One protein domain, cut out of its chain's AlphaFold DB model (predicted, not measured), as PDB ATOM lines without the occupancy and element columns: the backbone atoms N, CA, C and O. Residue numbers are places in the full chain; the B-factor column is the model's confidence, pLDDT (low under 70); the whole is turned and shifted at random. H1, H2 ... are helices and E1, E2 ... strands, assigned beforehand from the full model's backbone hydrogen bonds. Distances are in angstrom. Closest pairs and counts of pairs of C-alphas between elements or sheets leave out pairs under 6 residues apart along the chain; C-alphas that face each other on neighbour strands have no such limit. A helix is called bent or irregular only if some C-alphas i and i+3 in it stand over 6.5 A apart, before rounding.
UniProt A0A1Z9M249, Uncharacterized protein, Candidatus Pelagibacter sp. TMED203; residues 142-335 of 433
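What this domain is: This is residues 142 to 335 of the 433 residues of an uncharacterized protein of Candidatus Pelagibacter sp. TMED203 (UniProt A0A1Z9M249). A twisted wall of six antiparallel strands has one helix, H1, on it, and two hairpins reach out as arms: the long E3 and E4, whose tip residues 216 to 221 stick out free, and the smaller E5 and E6. The long unnamed stretch of residues 150 to 182 leads into E2 at one edge of the wall. The printed part has 194 residues with one named helix and nine named strands, in the order E1 E2 E3 E4 H1 E5 E6 E7 E8 E9, and the class is mostly strand. The large sheet runs E2 E7 E8 E9 E4 E3. The whole is loose, with a radius of gyration of the C-alphas of 21.1 A and spans of 74 by 60 by 34 A.

Where its parts are: E1 is residues 147 to 149, beginning at C-alpha 147 (136.391, 95.851, 91.757), and E2 is residues 183 to 187. E3, residues 198 to 214, is 47.8 A long; E4, residues 223 to 240, is 52.2 A long and bends by 53 degrees at residue 227. H1, residues 244 to 259, is 23.7 A long and only just irregular: C-alphas 245 and 248 are 6.8 A apart. E5 is residues 264 to 267, E6 residues 278 to 281 and E7 residues 285 to 289. E8, residues 293 to 307, is 27.2 A long and bends by 107 degrees at residue 296. E9, residues 324 to 333, is 28.4 A long and ends at C-alpha 333 (120.284, 123.618, 93.608).

How they stand to each other: In the large sheet the edge strand E2 is antiparallel to E7, with N 184 and O 288 at 2.9 A. E7, E8 and E9 form a meander, each strand the antiparallel neighbour of the one before. The pairing on E8 is staggered: residues 293 to 298 pair with E7, N 287 and O 296 at 2.9 A, and residues 298 to 307 with E9, N 304 and O 328 at 2.9 A. E9 and E4 are antiparallel, N 235 and O 329 at 3.0 A. E4 and the edge strand E3 form a hairpin, N 206 and O 232 at 2.8 A. H1 is on the sheet at a height over the sheet of 7.7 A, over none of its strands, but only just, as 2 of its C-alphas fall on E4. The closest C-alphas of H1 and E8 are those of Lys 258 and Val 303, 5.8 A. In H1, 10 of 12 O i to N i+4 pairs are within hydrogen-bond range. E5 and E6 form a hairpin, N 281 and O 264 at 2.8 A. E1 pairs with no named strand and is apart from E2.

The domain as a whole: The farthest C-alphas, those of Gly 218 and Glu 316, are 75.5 A apart. The printed part has no cut. The links E1 to E2, 33 residues, and E8 to E9, 16 residues, are long. The mean pLDDT of the printed part is 85.6; residues 142 to 151 and 269 to 277 are under 70.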
ATOM      1  N   ASP A 142     133.533  95.055  96.037       57.53
ATOM      2  CA  ASP A 142     132.264  94.462  95.623       57.53
ATOM      3  C   ASP A 142     132.559  93.162  94.876       57.53
ATOM      4  O   ASP A 142     133.102  93.163  93.768       57.53
ATOM      5  N   ASN A 143     132.182  92.043  95.494       61.66
ATOM      6  CA  ASN A 143     132.372  90.704  94.946       61.66
ATOM      7  C   ASN A 143     131.587  90.494  93.633       61.66
ATOM      8  O   ASN A 143     131.965  89.666  92.810       61.66
ATOM      9  N   LYS A 144     130.507  91.254  93.392       67.56
ATOM     10  CA  LYS A 144     129.753  91.181  92.129       67.56
ATOM     11  C   LYS A 144     130.465  91.896  90.986       67.56
ATOM     12  O   LYS A 144     130.393  91.440  89.847       67.56
ATOM     13  N   LEU A 145     131.132  93.011  91.281       63.28
ATOM     14  CA  LEU A 145     131.851  93.816  90.289       63.28
ATOM     15  C   LEU A 145     133.326  93.411  90.143       63.28
ATOM     16  O   LEU A 145     133.972  93.874  89.205       63.28
ATOM     17  N   ASN A 146     133.855  92.567  91.043       68.06
ATOM     18  CA  ASN A 146     135.282  92.225  91.136       68.06
ATOM     19  C   ASN A 146     136.181  93.475  91.105       68.06
ATOM     20  O   ASN A 146     137.258  93.480  90.507       68.06
ATOM     21  N   LYS A 147     135.707  94.560  91.729       63.66
ATOM     22  CA  LYS A 147     136.391  95.851  91.757       63.66
ATOM     23  C   LYS A 147     136.936  96.099  93.154       63.66
ATOM     24  O   LYS A 147     136.196  96.029  94.134       63.66
ATOM     25  N   GLU A 148     138.229  96.389  93.217       60.25
ATOM     26  CA  GLU A 148     138.910  96.822  94.430       60.25
ATOM     27  C   GLU A 148     139.170  98.323  94.319       60.25
ATOM     28  O   GLU A 148     139.740  98.779  93.326       60.25
ATOM     29  N   VAL A 149     138.751  99.093  95.321       61.66
ATOM     30  CA  VAL A 149     138.904 100.551  95.328       61.66
ATOM     31  C   VAL A 149     139.766 100.985  96.514       61.66
ATOM     32  O   VAL A 149     139.517 100.584  97.651       61.66
ATOM     33  N   ASN A 150     140.762 101.837  96.245       61.59
ATOM     34  CA  ASN A 150     141.489 102.612  97.253       61.59
ATOM     35  C   ASN A 150     141.223 104.103  97.012       61.59
ATOM     36  O   ASN A 150     141.856 104.711  96.149       61.59
ATOM     37  N   LEU A 151     140.267 104.680  97.742       68.06
ATOM     38  CA  LEU A 151     139.778 106.035  97.487       68.06
ATOM     39  C   LEU A 151     140.331 107.073  98.471       68.06
ATOM     40  O   LEU A 151     139.588 107.833  99.086       68.06
ATOM     41  N   GLN A 152     141.648 107.129  98.639       74.81
ATOM     42  CA  GLN A 152     142.274 108.182  99.441       74.81
ATOM     43  C   GLN A 152     142.979 109.184  98.547       74.81
ATOM     44  O   GLN A 152     144.060 108.947  98.012       74.81
ATOM     45  N   VAL A 153     142.295 110.310  98.380       82.56
ATOM     46  CA  VAL A 153     142.687 111.426  97.529       82.56
ATOM     47  C   VAL A 153     142.789 112.685  98.386       82.56
ATOM     48  O   VAL A 153     141.974 112.870  99.300       82.56
ATOM     49  N   ARG A 154     143.791 113.521  98.099       84.81
ATOM     50  CA  ARG A 154     143.993 114.826  98.743       84.81
ATOM     51  C   ARG A 154     143.044 115.886  98.184       84.81
ATOM     52  O   ARG A 154     142.397 115.683  97.159       84.81
ATOM     53  N   TYR A 155     142.970 117.029  98.851       86.31
ATOM     54  CA  TYR A 155     142.354 118.216  98.270       86.31
ATOM     55  C   TYR A 155     143.235 118.769  97.138       86.31
ATOM     56  O   TYR A 155     144.436 118.942  97.326       86.31
ATOM     57  N   GLY A 156     142.669 119.044  95.961       84.69
ATOM     58  CA  GLY A 156     143.459 119.547  94.828       84.69
ATOM     59  C   GLY A 156     142.690 119.630  93.514       84.69
ATOM     60  O   GLY A 156     141.485 119.388  93.479       84.69
ATOM     61  N   GLY A 157     143.377 119.990  92.433       82.31
ATOM     62  CA  GLY A 157     142.798 120.220  91.108       82.31
ATOM     63  C   GLY A 157     142.986 121.653  90.603       82.31
ATOM     64  O   GLY A 157     143.261 122.574  91.371       82.31
ATOM     65  N   VAL A 158     142.806 121.820  89.292       80.94
ATOM     66  CA  VAL A 158     143.133 123.057  88.568       80.94
ATOM     67  C   VAL A 158     141.877 123.909  88.317       80.94
ATOM     68  O   VAL A 158     140.860 123.399  87.817       80.94
ATOM     69  N   PRO A 159     141.928 125.233  88.571       79.00
ATOM     70  CA  PRO A 159     140.902 126.173  88.126       79.00
ATOM     71  C   PRO A 159     140.605 126.061  86.627       79.00
ATOM     72  O   PRO A 159     141.490 126.157  85.787       79.00
ATOM     73  N   GLY A 160     139.329 125.888  86.277       73.25
ATOM     74  CA  GLY A 160     138.878 125.850  84.879       73.25
ATOM     75  C   GLY A 160     139.002 124.491  84.183       73.25
ATOM     76  O   GLY A 160     138.264 124.246  83.232       73.25
ATOM     77  N   GLU A 161     139.797 123.552  84.700       78.88
ATOM     78  CA  GLU A 161     139.969 122.232  84.084       78.88
ATOM     79  C   GLU A 161     139.169 121.150  84.825       78.88
ATOM     80  O   GLU A 161     139.428 120.831  85.982       78.88
ATOM     81  N   LEU A 162     138.148 120.579  84.172       76.62
ATOM     82  CA  LEU A 162     137.285 119.563  84.797       76.62
ATOM     83  C   LEU A 162     137.927 118.167  84.831       76.62
ATOM     84  O   LEU A 162     137.510 117.332  85.630       76.62
ATOM     85  N   SER A 163     138.900 117.901  83.959       77.00
ATOM     86  CA  SER A 163     139.569 116.603  83.812       77.00
ATOM     87  C   SER A 163     140.762 116.402  84.743       77.00
ATOM     88  O   SER A 163     141.231 115.273  84.859       77.00
ATOM     89  N   SER A 164     141.249 117.464  85.388       81.38
ATOM     90  CA  SER A 164     142.390 117.390  86.300       81.38
ATOM     91  C   SER A 164     141.915 116.999  87.699       81.38
ATOM     92  O   SER A 164     141.255 117.789  88.378       81.38
ATOM     93  N   PHE A 165     142.225 115.771  88.117       83.50
ATOM     94  CA  PHE A 165     141.891 115.266  89.449       83.50
ATOM     95  C   PHE A 165     143.132 115.217  90.350       83.50
ATOM     96  O   PHE A 165     144.233 114.960  89.855       83.50
ATOM     97  N   PRO A 166     142.969 115.418  91.668       83.75
ATOM     98  CA  PRO A 166     144.016 115.109  92.632       83.75
ATOM     99  C   PRO A 166     144.188 113.593  92.796       83.75
ATOM    100  O   PRO A 166     143.258 112.808  92.599       83.75
ATOM    101  N   GLY A 167     145.391 113.179  93.183       80.06
ATOM    102  CA  GLY A 167     145.723 111.821  93.604       80.06
ATOM    103  C   GLY A 167     146.046 111.745  95.100       80.06
ATOM    104  O   GLY A 167     145.823 112.683  95.866       80.06
ATOM    105  N   ARG A 168     146.605 110.610  95.533       76.00
ATOM    106  CA  ARG A 168     147.086 110.436  96.918       76.00
ATOM    107  C   ARG A 168     148.354 111.244  97.204       76.00
ATOM    108  O   ARG A 168     148.538 111.724  98.316       76.00
ATOM    109  N   THR A 169     149.236 111.361  96.212       75.12
ATOM    110  CA  THR A 169     150.546 112.030  96.322       75.12
ATOM    111  C   THR A 169     150.687 113.241  95.409       75.12
ATOM    112  O   THR A 169     151.573 114.057  95.633       75.12
ATOM    113  N   VAL A 170     149.842 113.355  94.383       77.94
ATOM    114  CA  VAL A 170     149.902 114.413  93.369       77.94
ATOM    115  C   VAL A 170     148.681 115.310  93.531       77.94
ATOM    116  O   VAL A 170     147.580 114.804  93.732       77.94
ATOM    117  N   GLU A 171     148.862 116.624  93.442       72.50
ATOM    118  CA  GLU A 171     147.770 117.594  93.612       72.50
ATOM    119  C   GLU A 171     146.902 117.750  92.353       72.50
ATOM    120  O   GLU A 171     145.744 118.154  92.449       72.50
ATOM    121  N   GLU A 172     147.431 117.403  91.174       77.00
ATOM    122  CA  GLU A 172     146.811 117.666  89.869       77.00
ATOM    123  C   GLU A 172     147.151 116.579  88.833       77.00
ATOM    124  O   GLU A 172     148.129 115.843  88.972       77.00
ATOM    125  N   GLY A 173     146.350 116.481  87.765       73.44
ATOM    126  CA  GLY A 173     146.646 115.636  86.599       73.44
ATOM    127  C   GLY A 173     146.559 114.122  86.830       73.44
ATOM    128  O   GLY A 173     146.969 113.346  85.963       73.44
ATOM    129  N   ALA A 174     146.028 113.675  87.970       77.56
ATOM    130  CA  ALA A 174     145.783 112.263  88.216       77.56
ATOM    131  C   ALA A 174     144.582 111.756  87.400       77.56
ATOM    132  O   ALA A 174     143.679 112.509  87.019       77.56
ATOM    133  N   ALA A 175     144.559 110.446  87.150       76.94
ATOM    134  CA  ALA A 175     143.385 109.783  86.594       76.94
ATOM    135  C   ALA A 175     142.166 109.985  87.520       76.94
ATOM    136  O   ALA A 175     142.340 110.094  88.737       76.94
ATOM    137  N   PRO A 176     140.934 110.015  86.973       76.56
ATOM    138  CA  PRO A 176     139.732 110.154  87.784       76.56
ATOM    139  C   PRO A 176     139.691 109.062  88.858       76.56
ATOM    140  O   PRO A 176     139.787 107.882  88.507       76.56
ATOM    141  N   PRO A 177     139.534 109.423  90.144       76.81
ATOM    142  CA  PRO A 177     139.519 108.436  91.207       76.81
ATOM    143  C   PRO A 177     138.348 107.479  91.014       76.81
ATOM    144  O   PRO A 177     137.205 107.880  90.761       76.81
ATOM    145  N   GLU A 178     138.665 106.193  91.074       75.69
ATOM    146  CA  GLU A 178     137.713 105.129  90.825       75.69
ATOM    147  C   GLU A 178     137.010 104.737  92.119       75.69
ATOM    148  O   GLU A 178     137.605 104.049  92.931       75.69
ATOM    149  N   ASP A 179     135.739 105.102  92.276       78.12
ATOM    150  CA  ASP A 179     134.870 104.607  93.355       78.12
ATOM    151  C   ASP A 179     133.754 103.693  92.814       78.12
ATOM    152  O   ASP A 179     133.648 103.484  91.594       78.12
ATOM    153  N   PHE A 180     132.918 103.144  93.700       82.38
ATOM    154  CA  PHE A 180     131.643 102.513  93.347       82.38
ATOM    155  C   PHE A 180     130.622 103.546  92.874       82.38
ATOM    156  O   PHE A 180     129.978 103.355  91.844       82.38
ATOM    157  N   ILE A 181     130.501 104.661  93.601       85.06
ATOM    158  CA  ILE A 181     129.590 105.763  93.282       85.06
ATOM    159  C   ILE A 181     130.421 107.021  93.070       85.06
ATOM    160  O   ILE A 181     131.271 107.371  93.878       85.06
ATOM    161  N   LYS A 182     130.171 107.744  91.976       88.31
ATOM    162  CA  LYS A 182     130.855 109.016  91.715       88.31
ATOM    163  C   LYS A 182     130.371 110.062  92.721       88.31
ATOM    164  O   LYS A 182     129.333 110.672  92.492       88.31
ATOM    165  N   PHE A 183     131.117 110.289  93.793       90.88
ATOM    166  CA  PHE A 183     130.843 111.361  94.744       90.88
ATOM    167  C   PHE A 183     131.964 112.398  94.713       90.88
ATOM    168  O   PHE A 183     133.133 112.071  94.913       90.88
ATOM    169  N   ARG A 184     131.626 113.642  94.362       90.38
ATOM    170  CA  ARG A 184     132.602 114.721  94.171       90.38
ATOM    171  C   ARG A 184     131.964 116.054  94.496       90.38
ATOM    172  O   ARG A 184     130.891 116.362  93.982       90.38
ATOM    173  N   ILE A 185     132.678 116.870  95.249       93.69
ATOM    174  CA  ILE A 185     132.337 118.271  95.449       93.69
ATOM    175  C   ILE A 185     133.450 119.080  94.801       93.69
ATOM    176  O   ILE A 185     134.617 118.915  95.150       93.69
ATOM    177  N   ARG A 186     133.116 119.922  93.826       91.88
ATOM    178  CA  ARG A 186     134.077 120.841  93.215       91.88
ATOM    179  C   ARG A 186     133.770 122.256  93.659       91.88
ATOM    180  O   ARG A 186     132.664 122.736  93.430       91.88
ATOM    181  N   ASP A 187     134.762 122.930  94.213       91.88
ATOM    182  CA  ASP A 187     134.713 124.368  94.433       91.88
ATOM    183  C   ASP A 187     134.861 125.084  93.082       91.88
ATOM    184  O   ASP A 187     135.861 124.913  92.381       91.88
ATOM    185  N   ALA A 188     133.858 125.865  92.678       88.62
ATOM    186  CA  ALA A 188     133.908 126.611  91.424       88.62
ATOM    187  C   ALA A 188     134.858 127.815  91.498       88.62
ATOM    188  O   ALA A 188     135.345 128.275  90.466       88.62
ATOM    189  N   VAL A 189     135.120 128.330  92.702       86.50
ATOM    190  CA  VAL A 189     135.877 129.563  92.928       86.50
ATOM    191  C   VAL A 189     137.382 129.295  92.962       86.50
ATOM    192  O   VAL A 189     138.144 130.058  92.352       86.50
ATOM    193  N   ASN A 190     137.790 128.210  93.629       86.00
ATOM    194  CA  ASN A 190     139.178 127.732  93.665       86.00
ATOM    195  C   ASN A 190     139.482 126.647  92.627       86.00
ATOM    196  O   ASN A 190     140.647 126.354  92.387       86.00
ATOM    197  N   GLY A 191     138.467 126.026  92.022       85.69
ATOM    198  CA  GLY A 191     138.648 124.970  91.021       85.69
ATOM    199  C   GLY A 191     139.038 123.599  91.567       85.69
ATOM    200  O   GLY A 191     139.240 122.678  90.775       85.69
ATOM    201  N   LYS A 192     139.131 123.460  92.890       89.31
ATOM    202  CA  LYS A 192     139.623 122.262  93.568       89.31
ATOM    203  C   LYS A 192     138.495 121.279  93.883       89.31
ATOM    204  O   LYS A 192     137.337 121.657  94.061       89.31
ATOM    205  N   TYR A 193     138.849 120.003  93.957       90.75
ATOM    206  CA  TYR A 193     137.972 118.887  94.271       90.75
ATOM    207  C   TYR A 193     138.144 118.427  95.715       90.75
ATOM    208  O   TYR A 193     139.257 118.233  96.204       90.75
ATOM    209  N   ILE A 194     137.011 118.168  96.358       91.75
ATOM    210  CA  ILE A 194     136.892 117.485  97.638       91.75
ATOM    211  C   ILE A 194     136.198 116.148  97.372       91.75
ATOM    212  O   ILE A 194     135.070 116.096  96.869       91.75
ATOM    213  N   ILE A 195     136.903 115.059  97.671       90.62
ATOM    214  CA  ILE A 195     136.449 113.686  97.429       90.62
ATOM    215  C   ILE A 195     136.679 112.879  98.704       90.62
ATOM    216  O   ILE A 195     137.811 112.751  99.182       90.62
ATOM    217  N   PHE A 196     135.600 112.344  99.268       88.06
ATOM    218  CA  PHE A 196     135.640 111.567 100.503       88.06
ATOM    219  C   PHE A 196     135.511 110.069 100.212       88.06
ATOM    220  O   PHE A 196     134.612 109.695  99.461       88.06
ATOM    221  N   PRO A 197     136.352 109.211 100.825       81.25
ATOM    222  CA  PRO A 197     136.027 107.799 100.982       81.25
ATOM    223  C   PRO A 197     134.954 107.684 102.062       81.25
ATOM    224  O   PRO A 197     135.259 107.785 103.251       81.25
ATOM    225  N   ALA A 198     133.694 107.558 101.664       83.12
ATOM    226  CA  ALA A 198     132.616 107.615 102.633       83.12
ATOM    227  C   ALA A 198     131.347 106.902 102.190       83.12
ATOM    228  O   ALA A 198     131.094 106.701 101.001       83.12
ATOM    229  N   LEU A 199     130.539 106.543 103.183       87.81
ATOM    230  CA  LEU A 199     129.233 105.940 102.979       87.81
ATOM    231  C   LEU A 199     128.182 107.046 102.887       87.81
ATOM    232  O   LEU A 199     128.121 107.931 103.738       87.81
ATOM    233  N   LEU A 200     127.355 106.990 101.846       89.69
ATOM    234  CA  LEU A 200     126.238 107.910 101.676       89.69
ATOM    235  C   LEU A 200     125.029 107.413 102.467       89.69
ATOM    236  O   LEU A 200     124.609 106.265 102.328       89.69
ATOM    237  N   SER A 201     124.454 108.309 103.255       90.44
ATOM    238  CA  SER A 201     123.272 108.092 104.079       90.44
ATOM    239  C   SER A 201     122.287 109.244 103.883       90.44
ATOM    240  O   SER A 201     122.666 110.341 103.470       90.44
ATOM    241  N   ASN A 202     121.011 108.988 104.174       91.69
ATOM    242  CA  ASN A 202     119.961 110.002 104.284       91.69
ATOM    243  C   ASN A 202     119.924 111.023 103.125       91.69
ATOM    244  O   ASN A 202     119.992 112.233 103.338       91.69
ATOM    245  N   ILE A 203     119.870 110.528 101.885       93.31
ATOM    246  CA  ILE A 203     119.738 111.381 100.699       93.31
ATOM    247  C   ILE A 203     118.265 111.773 100.546       93.31
ATOM    248  O   ILE A 203     117.412 110.904 100.366       93.31
ATOM    249  N   ALA A 204     117.982 113.073 100.558       94.06
ATOM    250  CA  ALA A 204     116.672 113.637 100.265       94.06
ATOM    251  C   ALA A 204     116.791 114.773  99.241       94.06
ATOM    252  O   ALA A 204     117.752 115.540  99.239       94.06
ATOM    253  N   ASP A 205     115.804 114.863  98.357       93.81
ATOM    254  CA  ASP A 205     115.702 115.864  97.298       93.81
ATOM    255  C   ASP A 205     114.315 116.500  97.387       93.81
ATOM    256  O   ASP A 205     113.310 115.896  97.013       93.81
ATOM    257  N   ASN A 206     114.270 117.700  97.956       94.31
ATOM    258  CA  ASN A 206     113.050 118.435  98.231       94.31
ATOM    259  C   ASN A 206     112.841 119.512  97.169       94.31
ATOM    260  O   ASN A 206     113.744 120.269  96.823       94.31
ATOM    261  N   SER A 207     111.617 119.580  96.662       92.25
ATOM    262  CA  SER A 207     111.185 120.500  95.616       92.25
ATOM    263  C   SER A 207     109.948 121.237  96.106       92.25
ATOM    264  O   SER A 207     108.888 120.633  96.252       92.25
ATOM    265  N   THR A 208     110.083 122.532  96.372       92.81
ATOM    266  CA  THR A 208     109.033 123.357  96.979       92.81
ATOM    267  C   THR A 208     108.643 124.504  96.061       92.81
ATOM    268  O   THR A 208     109.495 125.219  95.535       92.81
ATOM    269  N   ALA A 209     107.338 124.672  95.853       92.69
ATOM    270  CA  ALA A 209     106.765 125.793  95.121       92.69
ATOM    271  C   ALA A 209     106.200 126.822  96.104       92.69
ATOM    272  O   ALA A 209     105.469 126.470  97.028       92.69
ATOM    273  N   GLU A 210     106.500 128.094  95.874       92.88
ATOM    274  CA  GLU A 210     105.920 129.198  96.633       92.88
ATOM    275  C   GLU A 210     104.663 129.681  95.906       92.88
ATOM    276  O   GLU A 210     104.745 130.210  94.797       92.88
ATOM    277  N   THR A 211     103.484 129.478  96.502       93.62
ATOM    278  CA  THR A 211     102.200 129.925  95.937       93.62
ATOM    279  C   THR A 211     101.463 130.837  96.908       93.62
ATOM    280  O   THR A 211     101.122 130.422  98.018       93.62
ATOM    281  N   THR A 212     101.164 132.065  96.490       93.81
ATOM    282  CA  THR A 212     100.378 133.017  97.283       93.81
ATOM    283  C   THR A 212      98.899 132.880  96.944       93.81
ATOM    284  O   THR A 212      98.517 132.714  95.787       93.81
ATOM    285  N   SER A 213      98.043 132.895  97.966       93.44
ATOM    286  CA  SER A 213      96.605 132.649  97.810       93.44
ATOM    287  C   SER A 213      95.815 133.866  98.252       93.44
ATOM    288  O   SER A 213      96.051 134.378  99.344       93.44
ATOM    289  N   PHE A 214      94.841 134.295  97.457       90.94
ATOM    290  CA  PHE A 214      93.966 135.404  97.819       90.94
ATOM    291  C   PHE A 214      92.509 135.092  97.471       90.94
ATOM    292  O   PHE A 214      92.209 134.346  96.535       90.94
ATOM    293  N   SER A 215      91.597 135.612  98.293       92.75
ATOM    294  CA  SER A 215      90.158 135.362  98.165       92.75
ATOM    295  C   SER A 215      89.496 136.604  97.589       92.75
ATOM    296  O   SER A 215      89.631 137.687  98.156       92.75
ATOM    297  N   TYR A 216      88.779 136.455  96.478       87.50
ATOM    298  CA  TYR A 216      87.903 137.511  95.981       87.50
ATOM    299  C   TYR A 216      86.565 137.454  96.715       87.50
ATOM    300  O   TYR A 216      86.034 136.372  96.972       87.50
ATOM    301  N   ILE A 217      86.006 138.621  97.038       89.56
ATOM    302  CA  ILE A 217      84.675 138.700  97.635       89.56
ATOM    303  C   ILE A 217      83.643 138.051  96.700       89.56
ATOM    304  O   ILE A 217      83.648 138.288  95.494       89.56
ATOM    305  N   GLY A 218      82.786 137.192  97.255       90.00
ATOM    306  CA  GLY A 218      81.735 136.507  96.498       90.00
ATOM    307  C   GLY A 218      82.162 135.234  95.754       90.00
ATOM    308  O   GLY A 218      81.339 134.676  95.034       90.00
ATOM    309  N   ARG A 219      83.397 134.735  95.929       87.31
ATOM    310  CA  ARG A 219      83.833 133.452  95.350       87.31
ATOM    311  C   ARG A 219      84.270 132.457  96.425       87.31
ATOM    312  O   ARG A 219      85.063 132.798  97.294       87.31
ATOM    313  N   ALA A 220      83.770 131.222  96.337       89.00
ATOM    314  CA  ALA A 220      84.065 130.161  97.308       89.00
ATOM    315  C   ALA A 220      85.498 129.604  97.200       89.00
ATOM    316  O   ALA A 220      86.051 129.154  98.198       89.00
ATOM    317  N   ASP A 221      86.103 129.652  96.010       93.25
ATOM    318  CA  ASP A 221      87.453 129.137  95.762       93.25
ATOM    319  C   ASP A 221      88.509 130.255  95.723       93.25
ATOM    320  O   ASP A 221      88.265 131.347  95.184       93.25
ATOM    321  N   LYS A 222      89.706 129.986  96.247       92.19
ATOM    322  CA  LYS A 222      90.820 130.949  96.301       92.19
ATOM    323  C   LYS A 222      91.548 131.009  94.956       92.19
ATOM    324  O   LYS A 222      91.616 130.025  94.232       92.19
ATOM    325  N   VAL A 223      92.065 132.179  94.561       91.44
ATOM    326  CA  VAL A 223      93.023 132.252  93.439       91.44
ATOM    327  C   VAL A 223      94.410 132.014  94.010       91.44
ATOM    328  O   VAL A 223      94.798 132.670  94.978       91.44
ATOM    329  N   HIS A 224      95.156 131.112  93.383       92.75
ATOM    330  CA  HIS A 224      96.552 130.840  93.701       92.75
ATOM    331  C   HIS A 224      97.454 131.436  92.610       92.75
ATOM    332  O   HIS A 224      97.268 131.142  91.431       92.75
ATOM    333  N   ILE A 225      98.419 132.274  92.996       92.25
ATOM    334  CA  ILE A 225      99.475 132.798  92.119       92.25
ATOM    335  C   ILE A 225     100.769 132.059  92.438       92.25
ATOM    336  O   ILE A 225     101.150 131.918  93.599       92.25
ATOM    337  N   TYR A 226     101.452 131.605  91.395       93.38
ATOM    338  CA  TYR A 226     102.768 130.996  91.508       93.38
ATOM    339  C   TYR A 226     103.852 132.077  91.641       93.38
ATOM    340  O   TYR A 226     103.944 132.956  90.787       93.38
ATOM    341  N   GLY A 227     104.640 132.023  92.716       90.19
ATOM    342  CA  GLY A 227     105.679 133.001  93.054       90.19
ATOM    343  C   GLY A 227     107.104 132.525  92.768       90.19
ATOM    344  O   GLY A 227     107.933 133.322  92.337       90.19
ATOM    345  N   GLY A 228     107.395 131.234  92.947       90.88
ATOM    346  CA  GLY A 228     108.745 130.714  92.742       90.88
ATOM    347  C   GLY A 228     108.896 129.223  93.022       90.88
ATOM    348  O   GLY A 228     107.946 128.534  93.401       90.88
ATOM    349  N   TYR A 229     110.117 128.730  92.822       91.62
ATOM    350  CA  TYR A 229     110.514 127.352  93.081       91.62
ATOM    351  C   TYR A 229     111.893 127.306  93.715       91.62
ATOM    352  O   TYR A 229     112.823 127.969  93.257       91.62
ATOM    353  N   THR A 230     112.017 126.472  94.734       92.25
ATOM    354  CA  THR A 230     113.268 126.183  95.421       92.25
ATOM    355  C   THR A 230     113.470 124.675  95.464       92.25
ATOM    356  O   THR A 230     112.526 123.901  95.641       92.25
ATOM    357  N   ARG A 231     114.718 124.247  95.267       92.81
ATOM    358  CA  ARG A 231     115.111 122.843  95.364       92.81
ATOM    359  C   ARG A 231     116.292 122.710  96.306       92.81
ATOM    360  O   ARG A 231     117.351 123.287  96.048       92.81
ATOM    361  N   SER A 232     116.108 121.940  97.367       94.56
ATOM    362  CA  SER A 232     117.150 121.635  98.339       94.56
ATOM    363  C   SER A 232     117.435 120.141  98.346       94.56
ATOM    364  O   SER A 232     116.533 119.307  98.367       94.56
ATOM    365  N   ILE A 233     118.713 119.795  98.294       95.06
ATOM    366  CA  ILE A 233     119.197 118.421  98.323       95.06
ATOM    367  C   ILE A 233     120.001 118.274  99.604       95.06
ATOM    368  O   ILE A 233     121.011 118.951  99.785       95.06
ATOM    369  N   SER A 234     119.571 117.385 100.487       95.38
ATOM    370  CA  SER A 234     120.295 117.062 101.711       95.38
ATOM    371  C   SER A 234     120.855 115.654 101.626       95.38
ATOM    372  O   SER A 234     120.178 114.739 101.161       95.38
ATOM    373  N   PHE A 235     122.085 115.464 102.077       94.94
ATOM    374  CA  PHE A 235     122.683 114.141 102.178       94.94
ATOM    375  C   PHE A 235     123.676 114.102 103.332       94.94
ATOM    376  O   PHE A 235     124.294 115.109 103.681       94.94
ATOM    377  N   GLN A 236     123.837 112.923 103.916       95.31
ATOM    378  CA  GLN A 236     124.803 112.672 104.969       95.31
ATOM    379  C   GLN A 236     125.888 111.726 104.469       95.31
ATOM    380  O   GLN A 236     125.651 110.832 103.656       95.31
ATOM    381  N   VAL A 237     127.101 111.958 104.942       92.88
ATOM    382  CA  VAL A 237     128.297 111.234 104.548       92.88
ATOM    383  C   VAL A 237     128.992 110.758 105.814       92.88
ATOM    384  O   VAL A 237     129.448 111.584 106.602       92.88
ATOM    385  N   ASP A 238     129.085 109.445 105.996       91.19
ATOM    386  CA  ASP A 238     129.816 108.837 107.106       91.19
ATOM    387  C   ASP A 238     131.245 108.530 106.652       91.19
ATOM    388  O   ASP A 238     131.478 107.683 105.781       91.19
ATOM    389  N   ILE A 239     132.200 109.264 107.218       88.94
ATOM    390  CA  ILE A 239     133.613 109.215 106.861       88.94
ATOM    391  C   ILE A 239     134.343 108.405 107.926       88.94
ATOM    392  O   ILE A 239     134.272 108.706 109.119       88.94
ATOM    393  N   VAL A 240     135.071 107.387 107.475       84.38
ATOM    394  CA  VAL A 240     135.866 106.513 108.339       84.38
ATOM    395  C   VAL A 240     137.331 106.624 107.939       84.38
ATOM    396  O   VAL A 240     137.701 106.325 106.801       84.38
ATOM    397  N   ALA A 241     138.171 107.034 108.884       82.56
ATOM    398  CA  ALA A 241     139.613 106.971 108.742       82.56
ATOM    399  C   ALA A 241     140.101 105.587 109.172       82.56
ATOM    400  O   ALA A 241     140.026 105.204 110.339       82.56
ATOM    401  N   GLN A 242     140.559 104.804 108.200       76.88
ATOM    402  CA  GLN A 242     140.972 103.426 108.441       76.88
ATOM    403  C   GLN A 242     142.459 103.278 108.767       76.88
ATOM    404  O   GLN A 242     142.854 102.282 109.371       76.88
ATOM    405  N   ARG A 243     143.276 104.245 108.347       77.81
ATOM    406  CA  ARG A 243     144.704 104.303 108.644       77.81
ATOM    407  C   ARG A 243     145.031 105.647 109.258       77.81
ATOM    408  O   ARG A 243     144.436 106.656 108.885       77.81
ATOM    409  N   GLU A 244     146.046 105.630 110.100       78.69
ATOM    410  CA  GLU A 244     146.618 106.811 110.738       78.69
ATOM    411  C   GLU A 244     147.090 107.841 109.694       78.69
ATOM    412  O   GLU A 244     146.741 109.016 109.766       78.69
ATOM    413  N   GLU A 245     147.749 107.389 108.619       82.06
ATOM    414  CA  GLU A 245     148.227 108.262 107.532       82.06
ATOM    415  C   GLU A 245     147.113 109.016 106.774       82.06
ATOM    416  O   GLU A 245     147.379 110.025 106.116       82.06
ATOM    417  N   ASP A 246     145.863 108.555 106.855       82.44
ATOM    418  CA  ASP A 246     144.741 109.146 106.119       82.44
ATOM    419  C   ASP A 246     143.957 110.167 106.934       82.44
ATOM    420  O   ASP A 246     143.233 110.984 106.360       82.44
ATOM    421  N   ILE A 247     144.112 110.140 108.256       86.12
ATOM    422  CA  ILE A 247     143.475 111.064 109.193       86.12
ATOM    423  C   ILE A 247     143.770 112.519 108.818       86.12
ATOM    424  O   ILE A 247     142.807 113.246 108.562       86.12
ATOM    425  N   PRO A 248     145.034 112.965 108.665       87.94
ATOM    426  CA  PRO A 248     145.306 114.359 108.315       87.94
ATOM    427  C   PRO A 248     144.697 114.757 106.962       87.94
ATOM    428  O   PRO A 248     144.155 115.852 106.828       87.94
ATOM    429  N   ILE A 249     144.697 113.856 105.972       88.06
ATOM    430  CA  ILE A 249     144.126 114.115 104.639       88.06
ATOM    431  C   ILE A 249     142.597 114.244 104.709       88.06
ATOM    432  O   ILE A 249     141.989 115.063 104.015       88.06
ATOM    433  N   ILE A 250     141.940 113.419 105.523       90.12
ATOM    434  CA  ILE A 250     140.492 113.484 105.732       90.12
ATOM    435  C   ILE A 250     140.120 114.783 106.445       90.12
ATOM    436  O   ILE A 250     139.218 115.480 105.981       90.12
ATOM    437  N   TRP A 251     140.833 115.144 107.512       90.56
ATOM    438  CA  TRP A 251     140.567 116.365 108.274       90.56
ATOM    439  C   TRP A 251     140.841 117.638 107.482       90.56
ATOM    440  O   TRP A 251     140.058 118.584 107.566       90.56
ATOM    441  N   GLU A 252     141.858 117.637 106.620       91.06
ATOM    442  CA  GLU A 252     142.069 118.694 105.634       91.06
ATOM    443  C   GLU A 252     140.825 118.866 104.739       91.06
ATOM    444  O   GLU A 252     140.298 119.970 104.587       91.06
ATOM    445  N   LYS A 253     140.288 117.770 104.194       91.88
ATOM    446  CA  LYS A 253     139.078 117.810 103.358       91.88
ATOM    447  C   LYS A 253     137.832 118.245 104.127       91.88
ATOM    448  O   LYS A 253     137.021 118.980 103.570       91.88
ATOM    449  N   ILE A 254     137.671 117.818 105.381       93.00
ATOM    450  CA  ILE A 254     136.574 118.260 106.259       93.00
ATOM    451  C   ILE A 254     136.670 119.771 106.491       93.00
ATOM    452  O   ILE A 254     135.656 120.466 106.408       93.00
ATOM    453  N   ASN A 255     137.875 120.291 106.730       93.56
ATOM    454  CA  ASN A 255     138.107 121.721 106.908       93.56
ATOM    455  C   ASN A 255     137.699 122.514 105.658       93.56
ATOM    456  O   ASN A 255     136.922 123.464 105.753       93.56
ATOM    457  N   TYR A 256     138.128 122.077 104.470       93.56
ATOM    458  CA  TYR A 256     137.701 122.715 103.223       93.56
ATOM    459  C   TYR A 256     136.198 122.577 102.974       93.56
ATOM    460  O   TYR A 256     135.583 123.536 102.520       93.56
ATOM    461  N   ALA A 257     135.585 121.441 103.315       93.44
ATOM    462  CA  ALA A 257     134.143 121.251 103.190       93.44
ATOM    463  C   ALA A 257     133.358 122.226 104.079       93.44
ATOM    464  O   ALA A 257     132.392 122.825 103.611       93.44
ATOM    465  N   LYS A 258     133.803 122.450 105.323       93.62
ATOM    466  CA  LYS A 258     133.248 123.503 106.189       93.62
ATOM    467  C   LYS A 258     133.468 124.902 105.613       93.62
ATOM    468  O   LYS A 258     132.599 125.753 105.750       93.62
ATOM    469  N   GLY A 259     134.590 125.132 104.934       93.00
ATOM    470  CA  GLY A 259     134.880 126.393 104.251       93.00
ATOM    471  C   GLY A 259     133.935 126.722 103.089       93.00
ATOM    472  O   GLY A 259     133.822 127.888 102.730       93.00
ATOM    473  N   LEU A 260     133.212 125.745 102.526       92.44
ATOM    474  CA  LEU A 260     132.299 125.967 101.393       92.44
ATOM    475  C   LEU A 260     131.014 126.729 101.749       92.44
ATOM    476  O   LEU A 260     130.226 127.035 100.859       92.44
ATOM    477  N   THR A 261     130.787 127.041 103.024       93.12
ATOM    478  CA  THR A 261     129.719 127.956 103.458       93.12
ATOM    479  C   THR A 261     130.224 129.384 103.662       93.12
ATOM    480  O   THR A 261     129.428 130.300 103.866       93.12
ATOM    481  N   LEU A 262     131.541 129.599 103.587       93.31
ATOM    482  CA  LEU A 262     132.183 130.890 103.795       93.31
ATOM    483  C   LEU A 262     132.545 131.550 102.456       93.31
ATOM    484  O   LEU A 262     132.873 130.863 101.486       93.31
ATOM    485  N   PRO A 263     132.512 132.891 102.374       91.38
ATOM    486  CA  PRO A 263     132.948 133.592 101.178       91.38
ATOM    487  C   PRO A 263     134.469 133.521 101.023       91.38
ATOM    488  O   PRO A 263     135.219 133.552 101.999       91.38
ATOM    489  N   GLN A 264     134.936 133.536  99.775       87.38
ATOM    490  CA  GLN A 264     136.344 133.788  99.484       87.38
ATOM    491  C   GLN A 264     136.570 135.284  99.255       87.38
ATOM    492  O   GLN A 264     135.859 135.910  98.468       87.38
ATOM    493  N   TYR A 265     137.601 135.849  99.877       86.19
ATOM    494  CA  TYR A 265     138.030 137.223  99.623       86.19
ATOM    495  C   TYR A 265     139.026 137.258  98.458       86.19
ATOM    496  O   TYR A 265     140.121 136.706  98.554       86.19
ATOM    497  N   LYS A 266     138.647 137.891  97.338       80.69
ATOM    498  CA  LYS A 266     139.534 138.121  96.180       80.69
ATOM    499  C   LYS A 266     139.868 139.606  96.048       80.69
ATOM    500  O   LYS A 266     139.023 140.451  96.346       80.69
ATOM    501  N   GLN A 267     141.084 139.920  95.597       79.75
ATOM    502  CA  GLN A 267     141.516 141.302  95.368       79.75
ATOM    503  C   GLN A 267     140.704 141.962  94.244       79.75
ATOM    504  O   GLN A 267     140.370 141.337  93.235       79.75
ATOM    505  N   PHE A 268     140.361 143.231  94.437       71.69
ATOM    506  CA  PHE A 268     139.584 144.041  93.513       71.69
ATOM    507  C   PHE A 268     140.519 144.753  92.529       71.69
ATOM    508  O   PHE A 268     141.455 145.436  92.935       71.69
ATOM    509  N   PHE A 269     140.244 144.632  91.228       69.31
ATOM    510  CA  PHE A 269     141.117 145.124  90.150       69.31
ATOM    511  C   PHE A 269     141.234 146.661  90.038       69.31
ATOM    512  O   PHE A 269     141.851 147.137  89.091       69.31
ATOM    513  N   SER A 270     140.625 147.467  90.922       66.12
ATOM    514  CA  SER A 270     140.387 148.885  90.604       66.12
ATOM    515  C   SER A 270     141.432 149.904  91.061       66.12
ATOM    516  O   SER A 270     141.344 151.022  90.562       66.12
ATOM    517  N   LYS A 271     142.388 149.611  91.957       55.00
ATOM    518  CA  LYS A 271     143.491 150.547  92.298       55.00
ATOM    519  C   LYS A 271     144.724 149.808  92.826       55.00
ATOM    520  O   LYS A 271     144.612 149.056  93.788       55.00
ATOM    521  N   THR A 272     145.880 150.076  92.220       61.25
ATOM    522  CA  THR A 272     147.201 149.486  92.515       61.25
ATOM    523  C   THR A 272     147.811 149.891  93.866       61.25
ATOM    524  O   THR A 272     148.753 149.235  94.293       61.25
ATOM    525  N   ASP A 273     147.255 150.891  94.565       63.47
ATOM    526  CA  ASP A 273     147.893 151.516  95.744       63.47
ATOM    527  C   ASP A 273     147.077 151.431  97.055       63.47
ATOM    528  O   ASP A 273     147.333 152.184  97.993       63.47
ATOM    529  N   VAL A 274     146.073 150.548  97.151       63.34
ATOM    530  CA  VAL A 274     145.293 150.350  98.394       63.34
ATOM    531  C   VAL A 274     145.334 148.880  98.811       63.34
ATOM    532  O   VAL A 274     144.887 148.006  98.069       63.34
ATOM    533  N   THR A 275     145.861 148.618 100.009       62.47
ATOM    534  CA  THR A 275     146.113 147.271 100.552       62.47
ATOM    535  C   THR A 275     144.843 146.497 100.931       62.47
ATOM    536  O   THR A 275     144.867 145.270 100.919       62.47
ATOM    537  N   ASP A 276     143.718 147.184 101.163       64.56
ATOM    538  CA  ASP A 276     142.465 146.596 101.681       64.56
ATOM    539  C   ASP A 276     141.359 146.434 100.621       64.56
ATOM    540  O   ASP A 276     140.162 146.456 100.907       64.56
ATOM    541  N   ASN A 277     141.738 146.243  99.361       69.81
ATOM    542  CA  ASN A 277     140.792 146.074  98.260       69.81
ATOM    543  C   ASN A 277     140.357 144.608  98.095       69.81
ATOM    544  O   ASN A 277     140.619 144.009  97.054       69.81
ATOM    545  N   THR A 278     139.700 143.996  99.085       80.25
ATOM    546  CA  THR A 278     139.140 142.637  98.929       80.25
ATOM    547  C   THR A 278     137.617 142.646  98.838       80.25
ATOM    548  O   THR A 278     136.936 143.397  99.532       80.25
ATOM    549  N   ARG A 279     137.057 141.808  97.957       84.19
ATOM    550  CA  ARG A 279     135.608 141.624  97.806       84.19
ATOM    551  C   ARG A 279     135.224 140.181  98.132       84.19
ATOM    552  O   ARG A 279     135.883 139.270  97.620       84.19
ATOM    553  N   PRO A 280     134.147 139.956  98.907       88.75
ATOM    554  CA  PRO A 280     133.620 138.618  99.111       88.75
ATOM    555  C   PRO A 280     133.038 138.059  97.807       88.75
ATOM    556  O   PRO A 280     132.309 138.732  97.070       88.75
ATOM    557  N   VAL A 281     133.367 136.803  97.528       88.81
ATOM    558  CA  VAL A 281     132.828 136.004  96.430       88.81
ATOM    559  C   VAL A 281     132.068 134.833  97.035       88.81
ATOM    560  O   VAL A 281     132.594 134.140  97.905       88.81
ATOM    561  N   ALA A 282     130.829 134.629  96.583       89.81
ATOM    562  CA  ALA A 282     129.991 133.536  97.057       89.81
ATOM    563  C   ALA A 282     130.621 132.169  96.714       89.81
ATOM    564  O   ALA A 282     131.121 132.004  95.593       89.81
ATOM    565  N   PRO A 283     130.580 131.192  97.637       91.31
ATOM    566  CA  PRO A 283     131.145 129.864  97.428       91.31
ATOM    567  C   PRO A 283     130.213 129.010  96.558       91.31
ATOM    568  O   PRO A 283     129.400 128.222  97.037       91.31
ATOM    569  N   ILE A 284     130.303 129.196  95.243       93.06
ATOM    570  CA  ILE A 284     129.587 128.361  94.275       93.06
ATOM    571  C   ILE A 284     130.316 127.025  94.144       93.06
ATOM    572  O   ILE A 284     131.544 126.979  94.046       93.06
ATOM    573  N   ILE A 285     129.556 125.938  94.078       94.19
ATOM    574  CA  ILE A 285     130.083 124.585  93.936       94.19
ATOM    575  C   ILE A 285     129.373 123.808  92.828       94.19
ATOM    576  O   ILE A 285     128.236 124.097  92.444       94.19
ATOM    577  N   TYR A 286     130.054 122.774  92.342       93.94
ATOM    578  CA  TYR A 286     129.474 121.743  91.493       93.94
ATOM    579  C   TYR A 286     129.447 120.414  92.242       93.94
ATOM    580  O   TYR A 286     130.493 119.854  92.580       93.94
ATOM    581  N   LEU A 287     128.244 119.893  92.468       93.38
ATOM    582  CA  LEU A 287     128.019 118.613  93.128       93.38
ATOM    583  C   LEU A 287     127.900 117.491  92.093       93.38
ATOM    584  O   LEU A 287     127.146 117.584  91.124       93.38
ATOM    585  N   THR A 288     128.625 116.401  92.312       92.12
ATOM    586  CA  THR A 288     128.439 115.140  91.594       92.12
ATOM    587  C   THR A 288     128.069 114.059  92.596       92.12
ATOM    588  O   THR A 288     128.859 113.753  93.488       92.12
ATOM    589  N   LEU A 289     126.878 113.488  92.437       92.19
ATOM    590  CA  LEU A 289     126.331 112.415  93.258       92.19
ATOM    591  C   LEU A 289     125.774 111.328  92.331       92.19
ATOM    592  O   LEU A 289     124.645 111.403  91.836       92.19
ATOM    593  N   GLY A 290     126.606 110.321  92.076       88.25
ATOM    594  CA  GLY A 290     126.312 109.230  91.158       88.25
ATOM    595  C   GLY A 290     125.941 109.735  89.765       88.25
ATOM    596  O   GLY A 290     126.589 110.619  89.208       88.25
ATOM    597  N   ASP A 291     124.890 109.140  89.204       86.38
ATOM    598  CA  ASP A 291     124.284 109.564  87.938       86.38
ATOM    599  C   ASP A 291     123.043 110.457  88.145       86.38
ATOM    600  O   ASP A 291     122.496 110.994  87.179       86.38
ATOM    601  N   MET A 292     122.617 110.652  89.398       87.81
ATOM    602  CA  MET A 292     121.475 111.500  89.750       87.81
ATOM    603  C   MET A 292     121.805 112.979  89.528       87.81
ATOM    604  O   MET A 292     121.047 113.692  88.866       87.81
ATOM    605  N   PHE A 293     122.981 113.398  90.000       89.69
ATOM    606  CA  PHE A 293     123.522 114.745  89.830       89.69
ATOM    607  C   PHE A 293     124.951 114.669  89.298       89.69
ATOM    608  O   PHE A 293     125.799 113.995  89.877       89.69
ATOM    609  N   ASN A 294     125.241 115.371  88.208       90.19
ATOM    610  CA  ASN A 294     126.539 115.333  87.541       90.19
ATOM    611  C   ASN A 294     127.053 116.751  87.296       90.19
ATOM    612  O   ASN A 294     126.672 117.372  86.311       90.19
ATOM    613  N   ASN A 295     127.929 117.275  88.151       90.50
ATOM    614  CA  ASN A 295     128.302 118.696  88.149       90.50
ATOM    615  C   ASN A 295     127.074 119.626  88.244       90.50
ATOM    616  O   ASN A 295     126.945 120.591  87.491       90.50
ATOM    617  N   ALA A 296     126.139 119.299  89.133       92.00
ATOM    618  CA  ALA A 296     124.993 120.135  89.458       92.00
ATOM    619  C   ALA A 296     125.470 121.441  90.127       92.00
ATOM    620  O   ALA A 296     126.150 121.358  91.151       92.00
ATOM    621  N   PRO A 297     125.158 122.626  89.571       93.44
ATOM    622  CA  PRO A 297     125.557 123.900  90.156       93.44
ATOM    623  C   PRO A 297     124.671 124.263  91.349       93.44
ATOM    624  O   PRO A 297     123.450 124.074  91.324       93.44
ATOM    625  N   GLY A 298     125.287 124.827  92.379       94.31
ATOM    626  CA  GLY A 298     124.586 125.335  93.550       94.31
ATOM    627  C   GLY A 298     125.547 125.842  94.611       94.31
ATOM    628  O   GLY A 298     126.705 126.145  94.320       94.31
ATOM    629  N   PHE A 299     125.067 125.926  95.842       95.31
ATOM    630  CA  PHE A 299     125.865 126.290  97.010       95.31
ATOM    631  C   PHE A 299     125.351 125.540  98.236       95.31
ATOM    632  O   PHE A 299     124.193 125.114  98.270       95.31
ATOM    633  N   PHE A 300     126.207 125.364  99.240       96.06
ATOM    634  CA  PHE A 300     125.776 124.790 100.510       96.06
ATOM    635  C   PHE A 300     125.170 125.873 101.399       96.06
ATOM    636  O   PHE A 300     125.786 126.913 101.626       96.06
ATOM    637  N   THR A 301     123.970 125.622 101.914       95.19
ATOM    638  CA  THR A 301     123.367 126.437 102.977       95.19
ATOM    639  C   THR A 301     123.941 126.051 104.330       95.19
ATOM    640  O   THR A 301     124.175 126.918 105.169       95.19
ATOM    641  N   SER A 302     124.216 124.761 104.532       95.12
ATOM    642  CA  SER A 302     124.808 124.250 105.762       95.12
ATOM    643  C   SER A 302     125.720 123.043 105.512       95.12
ATOM    644  O   SER A 302     125.501 122.232 104.608       95.12
ATOM    645  N   VAL A 303     126.776 122.952 106.326       95.00
ATOM    646  CA  VAL A 303     127.697 121.810 106.401       95.00
ATOM    647  C   VAL A 303     127.961 121.531 107.875       95.00
ATOM    648  O   VAL A 303     128.694 122.265 108.538       95.00
ATOM    649  N   ASN A 304     127.348 120.473 108.394       95.19
ATOM    650  CA  ASN A 304     127.383 120.136 109.811       95.19
ATOM    651  C   ASN A 304     128.239 118.895 110.041       95.19
ATOM    652  O   ASN A 304     128.049 117.880 109.380       95.19
ATOM    653  N   LEU A 305     129.164 118.976 110.996       93.62
ATOM    654  CA  LEU A 305     130.004 117.858 111.425       93.62
ATOM    655  C   LEU A 305     129.507 117.346 112.769       93.62
ATOM    656  O   LEU A 305     129.482 118.105 113.736       93.62
ATOM    657  N   SER A 306     129.190 116.060 112.835       92.94
ATOM    658  CA  SER A 306     128.932 115.341 114.078       92.94
ATOM    659  C   SER A 306     129.980 114.249 114.258       92.94
ATOM    660  O   SER A 306     130.175 113.414 113.372       92.94
ATOM    661  N   VAL A 307     130.652 114.250 115.403       91.12
ATOM    662  CA  VAL A 307     131.524 113.148 115.823       91.12
ATOM    663  C   VAL A 307     130.654 112.127 116.544       91.12
ATOM    664  O   VAL A 307     129.762 112.509 117.297       91.12
ATOM    665  N   ARG A 308     130.873 110.840 116.280       83.25
ATOM    666  CA  ARG A 308     130.113 109.770 116.928       83.25
ATOM    667  C   ARG A 308     130.709 109.463 118.300       83.25
ATOM    668  O   ARG A 308     131.930 109.436 118.439       83.25
ATOM    669  N   ASP A 309     129.857 109.196 119.285       83.81
ATOM    670  CA  ASP A 309     130.275 108.973 120.679       83.81
ATOM    671  C   ASP A 309     131.151 107.721 120.865       83.81
ATOM    672  O   ASP A 309     131.896 107.616 121.835       83.81
ATOM    673  N   ASP A 310     131.075 106.770 119.931       85.75
ATOM    674  CA  ASP A 310     131.860 105.531 119.907       85.75
ATOM    675  C   ASP A 310     133.176 105.651 119.111       85.75
ATOM    676  O   ASP A 310     133.908 104.665 118.978       85.75
ATOM    677  N   SER A 311     133.503 106.835 118.579       84.94
ATOM    678  CA  SER A 311     134.729 107.033 117.807       84.94
ATOM    679  C   SER A 311     135.962 107.043 118.708       84.94
ATOM    680  O   SER A 311     136.069 107.844 119.636       84.94
ATOM    681  N   ALA A 312     136.961 106.233 118.351       86.00
ATOM    682  CA  ALA A 312     138.315 106.391 118.872       86.00
ATOM    683  C   ALA A 312     138.931 107.727 118.412       86.00
ATOM    684  O   ALA A 312     138.525 108.290 117.385       86.00
ATOM    685  N   TRP A 313     139.894 108.214 119.190       88.06
ATOM    686  CA  TRP A 313     140.667 109.428 118.939       88.06
ATOM    687  C   TRP A 313     142.131 109.070 118.753       88.06
ATOM    688  O   TRP A 313     142.643 108.200 119.463       88.06
ATOM    689  N   GLU A 314     142.800 109.798 117.867       85.81
ATOM    690  CA  GLU A 314     144.253 109.756 117.810       85.81
ATOM    691  C   GLU A 314     144.860 110.406 119.052       85.81
ATOM    692  O   GLU A 314     144.330 111.374 119.602       85.81
ATOM    693  N   LEU A 315     145.968 109.836 119.517       85.44
ATOM    694  CA  LEU A 315     146.588 110.219 120.789       85.44
ATOM    695  C   LEU A 315     147.818 111.113 120.606       85.44
ATOM    696  O   LEU A 315     148.287 111.708 121.578       85.44
ATOM    697  N   GLU A 316     148.342 111.213 119.384       84.81
ATOM    698  CA  GLU A 316     149.519 112.024 119.092       84.81
ATOM    699  C   GLU A 316     149.198 113.521 119.206       84.81
ATOM    700  O   GLU A 316     148.196 114.016 118.684       84.81
ATOM    701  N   ASP A 317     150.057 114.246 119.921       81.50
ATOM    702  CA  ASP A 317     149.904 115.682 120.139       81.50
ATOM    703  C   ASP A 317     149.965 116.443 118.804       81.50
ATOM    704  O   ASP A 317     150.840 116.218 117.972       81.50
ATOM    705  N   GLY A 318     148.990 117.322 118.573       78.31
ATOM    706  CA  GLY A 318     148.790 117.997 117.284       78.31
ATOM    707  C   GLY A 318     147.998 117.207 116.230       78.31
ATOM    708  O   GLY A 318     147.579 117.802 115.236       78.31
ATOM    709  N   LEU A 319     147.719 115.917 116.451       80.25
ATOM    710  CA  LEU A 319     146.916 115.056 115.565       80.25
ATOM    711  C   LEU A 319     145.683 114.456 116.259       80.25
ATOM    712  O   LEU A 319     145.027 113.594 115.684       80.25
ATOM    713  N   GLN A 320     145.329 114.944 117.454       86.75
ATOM    714  CA  GLN A 320     144.210 114.451 118.267       86.75
ATOM    715  C   GLN A 320     142.846 114.697 117.614       86.75
ATOM    716  O   GLN A 320     142.140 115.660 117.917       86.75
ATOM    717  N   MET A 321     142.479 113.808 116.701       89.38
ATOM    718  CA  MET A 321     141.267 113.892 115.907       89.38
ATOM    719  C   MET A 321     140.502 112.562 115.958       89.38
ATOM    720  O   MET A 321     141.120 111.496 116.028       89.38
ATOM    721  N   PRO A 322     139.159 112.582 115.898       89.44
ATOM    722  CA  PRO A 322     138.378 111.356 115.860       89.44
ATOM    723  C   PRO A 322     138.505 110.625 114.516       89.44
ATOM    724  O   PRO A 322     138.611 111.241 113.451       89.44
ATOM    725  N   HIS A 323     138.450 109.294 114.578       87.00
ATOM    726  CA  HIS A 323     138.575 108.403 113.419       87.00
ATOM    727  C   HIS A 323     137.272 108.297 112.619       87.00
ATOM    728  O   HIS A 323     137.300 108.014 111.419       87.00
ATOM    729  N   LEU A 324     136.125 108.493 113.274       88.50
ATOM    730  CA  LEU A 324     134.804 108.379 112.674       88.50
ATOM    731  C   LEU A 324     134.026 109.675 112.867       88.50
ATOM    732  O   LEU A 324     133.834 110.166 113.981       88.50
ATOM    733  N   CYS A 325     133.536 110.215 111.757       90.12
ATOM    734  CA  CYS A 325     132.706 111.405 111.768       90.12
ATOM    735  C   CYS A 325     131.649 111.351 110.669       90.12
ATOM    736  O   CYS A 325     131.827 110.705 109.636       90.12
ATOM    737  N   SER A 326     130.553 112.068 110.888       92.94
ATOM    738  CA  SER A 326     129.488 112.224 109.910       92.94
ATOM    739  C   SER A 326     129.371 113.690 109.508       92.94
ATOM    740  O   SER A 326     129.289 114.575 110.362       92.94
ATOM    741  N   LEU A 327     129.345 113.945 108.202       94.44
ATOM    742  CA  LEU A 327     129.070 115.257 107.625       94.44
ATOM    743  C   LEU A 327     127.670 115.272 107.019       94.44
ATOM    744  O   LEU A 327     127.374 114.484 106.124       94.44
ATOM    745  N   ALA A 328     126.824 116.185 107.479       95.88
ATOM    746  CA  ALA A 328     125.530 116.470 106.876       95.88
ATOM    747  C   ALA A 328     125.634 117.729 106.011       95.88
ATOM    748  O   ALA A 328     126.023 118.794 106.493       95.88
ATOM    749  N   PHE A 329     125.287 117.588 104.737       95.44
ATOM    750  CA  PHE A 329     125.307 118.655 103.748       95.44
ATOM    751  C   PHE A 329     123.885 119.031 103.356       95.44
ATOM    752  O   PHE A 329     123.062 118.157 103.080       95.44
ATOM    753  N   GLU A 330     123.629 120.330 103.252       96.00
ATOM    754  CA  GLU A 330     122.404 120.875 102.678       96.00
ATOM    755  C   GLU A 330     122.762 121.777 101.498       96.00
ATOM    756  O   GLU A 330     123.466 122.778 101.637       96.00
ATOM    757  N   PHE A 331     122.321 121.375 100.313       96.00
ATOM    758  CA  PHE A 331     122.702 121.962  99.040       96.00
ATOM    759  C   PHE A 331     121.497 122.596  98.357       96.00
ATOM    760  O   PHE A 331     120.530 121.909  98.024       96.00
ATOM    761  N   THR A 332     121.579 123.892  98.077       95.44
ATOM    762  CA  THR A 332     120.572 124.594  97.282       95.44
ATOM    763  C   THR A 332     120.941 124.505  95.808       95.44
ATOM    764  O   THR A 332     121.983 125.005  95.375       95.44
ATOM    765  N   TYR A 333     120.076 123.857  95.031       93.50
ATOM    766  CA  TYR A 333     120.284 123.618  93.608       93.50
ATOM    767  C   TYR A 333     119.857 124.832  92.781       93.50
ATOM    768  O   TYR A 333     118.704 125.253  92.835       93.50
ATOM    769  N   ILE A 334     120.775 125.365  91.971       91.06
ATOM    770  CA  ILE A 334     120.496 126.509  91.085       91.06
ATOM    771  C   ILE A 334     119.870 126.056  89.757       91.06
ATOM    772  O   ILE A 334     119.100 126.800  89.155       91.06
ATOM    773  N   GLY A 335     120.151 124.831  89.301       82.94
ATOM    774  CA  GLY A 335     119.705 124.376  87.983       82.94
ATOM    775  C   GLY A 335     120.733 124.586  86.881       82.94
ATOM    776  O   GLY A 335     121.409 125.607  86.822       82.94
TER     777      GLY A 335